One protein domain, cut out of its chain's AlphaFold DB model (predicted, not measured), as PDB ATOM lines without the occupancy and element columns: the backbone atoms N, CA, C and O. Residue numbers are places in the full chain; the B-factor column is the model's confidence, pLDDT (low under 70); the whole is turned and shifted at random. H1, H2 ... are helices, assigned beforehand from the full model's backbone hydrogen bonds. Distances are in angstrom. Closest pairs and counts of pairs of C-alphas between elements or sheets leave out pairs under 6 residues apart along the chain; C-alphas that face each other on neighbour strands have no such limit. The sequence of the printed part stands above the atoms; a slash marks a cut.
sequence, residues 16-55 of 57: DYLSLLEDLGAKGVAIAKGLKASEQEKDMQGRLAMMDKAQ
ATOM      1  N   ASP A  16     517.950 531.365 572.117       95.69
ATOM      2  CA  ASP A  16     518.214 532.768 572.448       95.69
ATOM      3  C   ASP A  16     517.581 533.165 573.787       95.69
ATOM      4  O   ASP A  16     518.218 533.816 574.617       95.69
ATOM      5  N   TYR A  17     516.340 532.735 574.044       96.31
ATOM      6  CA  TYR A  17     515.660 533.002 575.314       96.31
ATOM      7  C   TYR A  17     516.372 532.322 576.481       96.31
ATOM      8  O   TYR A  17     516.610 532.942 577.517       96.31
ATOM      9  N   LEU A  18     516.743 531.052 576.311       96.19
ATOM     10  CA  LEU A  18     517.477 530.305 577.325       96.19
ATOM     11  C   LEU A  18     518.858 530.911 577.588       96.19
ATOM     12  O   LEU A  18     519.280 530.955 578.740       96.19
ATOM     13  N   SER A  19     519.534 531.415 576.556       95.62
ATOM     14  CA  SER A  19     520.823 532.098 576.703       95.62
ATOM     15  C   SER A  19     520.679 533.428 577.448       95.62
ATOM     16  O   SER A  19     521.420 533.673 578.394       95.62
ATOM     17  N   LEU A  20     519.656 534.232 577.135       97.62
ATOM     18  CA  LEU A  20     519.358 535.450 577.897       97.62
ATOM     19  C   LEU A  20     519.067 535.143 579.373       97.62
ATOM     20  O   LEU A  20     519.531 535.850 580.266       97.62
ATOM     21  N   LEU A  21     518.293 534.094 579.653       97.38
ATOM     22  CA  LEU A  21     518.028 533.674 581.027       97.38
ATOM     23  C   LEU A  21     519.310 533.250 581.753       97.38
ATOM     24  O   LEU A  21     519.470 533.566 582.931       97.38
ATOM     25  N   GLU A  22     520.213 532.551 581.067       97.12
ATOM     26  CA  GLU A  22     521.516 532.151 581.603       97.12
ATOM     27  C   GLU A  22     522.356 533.374 581.987       97.12
ATOM     28  O   GLU A  22     522.842 533.444 583.117       97.12
ATOM     29  N   ASP A  23     522.413 534.379 581.111       97.75
ATOM     30  CA  ASP A  23     523.109 535.648 581.356       97.75
ATOM     31  C   ASP A  23     522.514 536.426 582.541       97.75
ATOM     32  O   ASP A  23     523.231 537.077 583.303       97.75
ATOM     33  N   LEU A  24     521.198 536.323 582.745       98.19
ATOM     34  CA  LEU A  24     520.489 536.911 583.888       98.19
ATOM     35  C   LEU A  24     520.621 536.087 585.183       98.19
ATOM     36  O   LEU A  24     520.060 536.464 586.216       98.19
ATOM     37  N   GLY A  25     521.358 534.974 585.161       97.69
ATOM     38  CA  GLY A  25     521.614 534.130 586.328       97.69
ATOM     39  C   GLY A  25     520.503 533.125 586.641       97.69
ATOM     40  O   GLY A  25     520.416 532.631 587.773       97.69
ATOM     41  N   ALA A  26     519.638 532.808 585.672       96.75
ATOM     42  CA  ALA A  26     518.616 531.785 585.836       96.75
ATOM     43  C   ALA A  26     519.244 530.404 586.071       96.75
ATOM     44  O   ALA A  26     520.205 529.987 585.424       96.75
ATOM     45  N   LYS A  27     518.656 529.650 586.999       96.12
ATOM     46  CA  LYS A  27     519.077 528.282 587.310       96.12
ATOM     47  C   LYS A  27     518.290 527.294 586.456       96.12
ATOM     48  O   LYS A  27     517.103 527.484 586.221       96.12
ATOM     49  N   GLY A  28     518.938 526.208 586.043       93.69
ATOM     50  CA  GLY A  28     518.275 525.126 585.308       93.69
ATOM     51  C   GLY A  28     518.214 525.311 583.791       93.69
ATOM     52  O   GLY A  28     517.646 524.454 583.119       93.69
ATOM     53  N   VAL A  29     518.855 526.343 583.229       95.56
ATOM     54  CA  VAL A  29     518.947 526.531 581.769       95.56
ATOM     55  C   VAL A  29     519.544 525.303 581.076       95.56
ATOM     56  O   VAL A  29     518.996 524.834 580.084       95.56
ATOM     57  N   ALA A  30     520.606 524.714 581.634       93.44
ATOM     58  CA  ALA A  30     521.208 523.494 581.090       93.44
ATOM     59  C   ALA A  30     520.227 522.305 581.038       93.44
ATOM     60  O   ALA A  30     520.283 521.499 580.113       93.44
ATOM     61  N   ILE A  31     519.304 522.213 582.005       94.56
ATOM     62  CA  ILE A  31     518.249 521.191 582.007       94.56
ATOM     63  C   ILE A  31     517.252 521.492 580.885       94.56
ATOM     64  O   ILE A  31     516.947 520.599 580.101       94.56
ATOM     65  N   ALA A  32     516.798 522.745 580.766       93.56
ATOM     66  CA  ALA A  32     515.858 523.165 579.727       93.56
ATOM     67  C   ALA A  32     516.407 522.936 578.306       93.56
ATOM     68  O   ALA A  32     515.708 522.361 577.472       93.56
ATOM     69  N   LYS A  33     517.685 523.266 578.057       92.25
ATOM     70  CA  LYS A  33     518.389 522.979 576.790       92.25
ATOM     71  C   LYS A  33     518.405 521.473 576.461       92.25
ATOM     72  O   LYS A  33     518.364 521.085 575.298       92.25
ATOM     73  N   GLY A  34     518.410 520.604 577.474       93.31
ATOM     74  CA  GLY A  34     518.369 519.147 577.308       93.31
ATOM     75  C   GLY A  34     516.995 518.564 576.947       93.31
ATOM     76  O   GLY A  34     516.925 517.400 576.547       93.31
ATOM     77  N   LEU A  35     515.910 519.339 577.061       93.12
ATOM     78  CA  LEU A  35     514.539 518.860 576.832       93.12
ATOM     79  C   LEU A  35     514.142 518.785 575.353       93.12
ATOM     80  O   LEU A  35     513.059 518.285 575.058       93.12
ATOM     81  N   LYS A  36     514.998 519.249 574.428       92.75
ATOM     82  CA  LYS A  36     514.703 519.303 572.982       92.75
ATOM     83  C   LYS A  36     513.388 520.029 572.682       92.75
ATOM     84  O   LYS A  36     512.594 519.622 571.838       92.75
ATOM     85  N   ALA A  37     513.136 521.078 573.458       94.25
ATOM     86  CA  ALA A  37     511.954 521.918 573.361       94.25
ATOM     87  C   ALA A  37     512.280 523.268 572.701       94.25
ATOM     88  O   ALA A  37     511.612 524.260 572.997       94.25
ATOM     89  N   SER A  38     513.292 523.285 571.827       95.19
ATOM     90  CA  SER A  38     513.701 524.457 571.055       95.19
ATOM     91  C   SER A  38     512.847 524.655 569.800       95.19
ATOM     92  O   SER A  38     512.051 523.792 569.418       95.19
ATOM     93  N   GLU A  39     513.021 525.811 569.168       94.50
ATOM     94  CA  GLU A  39     512.494 526.186 567.857       94.50
ATOM     95  C   GLU A  39     513.327 525.645 566.686       94.50
ATOM     96  O   GLU A  39     512.951 525.831 565.527       94.50
ATOM     97  N   GLN A  40     514.450 524.975 566.963       95.75
ATOM     98  CA  GLN A  40     515.298 524.394 565.929       95.75
ATOM     99  C   GLN A  40     514.526 523.335 565.142       95.75
ATOM    100  O   GLN A  40     513.842 522.484 565.714       95.75
ATOM    101  N   GLU A  41     514.710 523.326 563.820       96.81
ATOM    102  CA  GLU A  41     513.980 522.451 562.892       96.81
ATOM    103  C   GLU A  41     513.976 520.980 563.338       96.81
ATOM    104  O   GLU A  41     512.948 520.309 563.326       96.81
ATOM    105  N   LYS A  42     515.126 520.479 563.801       96.00
ATOM    106  CA  LYS A  42     515.276 519.096 564.267       96.00
ATOM    107  C   LYS A  42     514.382 518.772 565.469       96.00
ATOM    108  O   LYS A  42     513.804 517.685 565.525       96.00
ATOM    109  N   ASP A  43     514.300 519.685 566.432       95.88
ATOM    110  CA  ASP A  43     513.487 519.505 567.633       95.88
ATOM    111  C   ASP A  43     512.002 519.657 567.288       95.88
ATOM    112  O   ASP A  43     511.190 518.820 567.686       95.88
ATOM    113  N   MET A  44     511.655 520.640 566.451       96.19
ATOM    114  CA  MET A  44     510.290 520.842 565.961       96.19
ATOM    115  C   MET A  44     509.755 519.626 565.203       96.19
ATOM    116  O   MET A  44     508.668 519.144 565.520       96.19
ATOM    117  N   GLN A  45     510.527 519.061 564.272       97.38
ATOM    118  CA  GLN A  45     510.134 517.848 563.548       97.38
ATOM    119  C   GLN A  45     509.889 516.665 564.492       97.38
ATOM    120  O   GLN A  45     508.891 515.955 564.357       97.38
ATOM    121  N   GLY A  46     510.771 516.460 565.476       95.19
ATOM    122  CA  GLY A  46     510.616 515.388 566.460       95.19
ATOM    123  C   GLY A  46     509.365 515.556 567.326       95.19
ATOM    124  O   GLY A  46     508.647 514.587 567.578       95.19
ATOM    125  N   ARG A  47     509.081 516.789 567.751       93.94
ATOM    126  CA  ARG A  47     507.914 517.121 568.576       93.94
ATOM    127  C   ARG A  47     506.604 516.973 567.811       93.94
ATOM    128  O   ARG A  47     505.691 516.331 568.320       93.94
ATOM    129  N   LEU A  48     506.528 517.510 566.595       94.25
ATOM    130  CA  LEU A  48     505.329 517.419 565.759       94.25
ATOM    131  C   LEU A  48     505.013 515.959 565.408       94.25
ATOM    132  O   LEU A  48     503.884 515.522 565.597       94.25
ATOM    133  N   ALA A  49     506.020 515.158 565.047       96.00
ATOM    134  CA  ALA A  49     505.825 513.729 564.795       96.00
ATOM    135  C   ALA A  49     505.320 512.963 566.035       96.00
ATOM    136  O   ALA A  49     504.537 512.016 565.919       96.00
ATOM    137  N   MET A  50     505.762 513.356 567.236       94.25
ATOM    138  CA  MET A  50     505.262 512.793 568.492       94.25
ATOM    139  C   MET A  50     503.795 513.179 568.742       94.25
ATOM    140  O   MET A  50     503.008 512.310 569.117       94.25
ATOM    141  N   MET A  51     503.429 514.445 568.521       93.44
ATOM    142  CA  MET A  51     502.055 514.945 568.664       93.44
ATOM    143  C   MET A  51     501.101 514.268 567.673       93.44
ATOM    144  O   MET A  51     500.063 513.750 568.086       93.44
ATOM    145  N   ASP A  52     501.507 514.147 566.407       94.94
ATOM    146  CA  ASP A  52     500.748 513.456 565.360       94.94
ATOM    147  C   ASP A  52     500.471 511.998 565.739       94.94
ATOM    148  O   ASP A  52     499.336 511.520 565.666       94.94
ATOM    149  N   LYS A  53     501.501 511.285 566.216       95.19
ATOM    150  CA  LYS A  53     501.367 509.896 566.676       95.19
ATOM    151  C   LYS A  53     500.429 509.770 567.880       95.19
ATOM    152  O   LYS A  53     499.768 508.743 568.026       95.19
ATOM    153  N   ALA A  54     500.396 510.782 568.742       94.19
ATOM    154  CA  ALA A  54     499.536 510.831 569.918       94.19
ATOM    155  C   ALA A  54     498.114 511.338 569.621       94.19
ATOM    156  O   ALA A  54     497.274 511.305 570.517       94.19
ATOM    157  N   GLN A  55     497.830 511.788 568.390       94.56
ATOM    158  CA  GLN A  55     496.582 512.470 568.024       94.56
ATOM    159  C   GLN A  55     496.304 513.702 568.908       94.56
ATOM    160  O   GLN A  55     495.162 513.976 569.295       94.56
TER     161      GLN A  55
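AT A GLANCE: This is residues 16 to 55 of the 57 residues of an uncharacterized protein of Streptococcus ictaluri 707-05 (UniProt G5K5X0). Two short helices, H1 and H2, pack together at one end of a rod, and a longer helix, H3, runs off alone at the other end. The stretch from residue 34 to residue 40 joins the two ends, and residues 48 to 55, of which 48 to 54 belong to H3, stick out with no other part of the fold near them. The printed part has 40 residues with three named helices, in the order H1, H2, H3, and no named strand; its class is all helix. It is loose, with a radius of gyration of the C-alphas of 12.6 A, and the C-alphas span 37 by 16 by 12 A.

HOW THE PARTS SIT: H1, residues 16 to 23, touches H2, residues 29 to 33, and their closest C-alphas, those of Leu 18 and Val 29, are 6.0 A apart. The centres of H1 and H2 are 10.0 A apart. H3, residues 41 to 54, touches no helix: it is apart from H1, and it is apart from H2 too, though it follows H2 in the chain. In H1, H2 and H3 every pair of O i and N i+4 is within hydrogen-bond range.

IN THESE COORDINATES: H1 begins at C-alpha 16, at (518.214, 532.768, 572.448), and is 10.6 A from first to last C-alpha. H2 begins at C-alpha 29, at (518.947, 526.531, 581.769), and measures 6.1 A. H3 is the longest helix, with 14 residues and 19.8 A, and ends at C-alpha 54, at (499.536, 510.831, 569.918).

THE WHOLE: The two C-alphas farthest apart are those of Gly 25 and Gln 55, at 37.8 A. The body without residues 48 to 55 spans 30 by 15 by 8 A. The link from H1 to H2, 5 residues, is tight, and the link from H2 to H3, 7 residues, is short. The printed part has no cut. The mean pLDDT of the printed part is 95.3, and no printed residue is under 70.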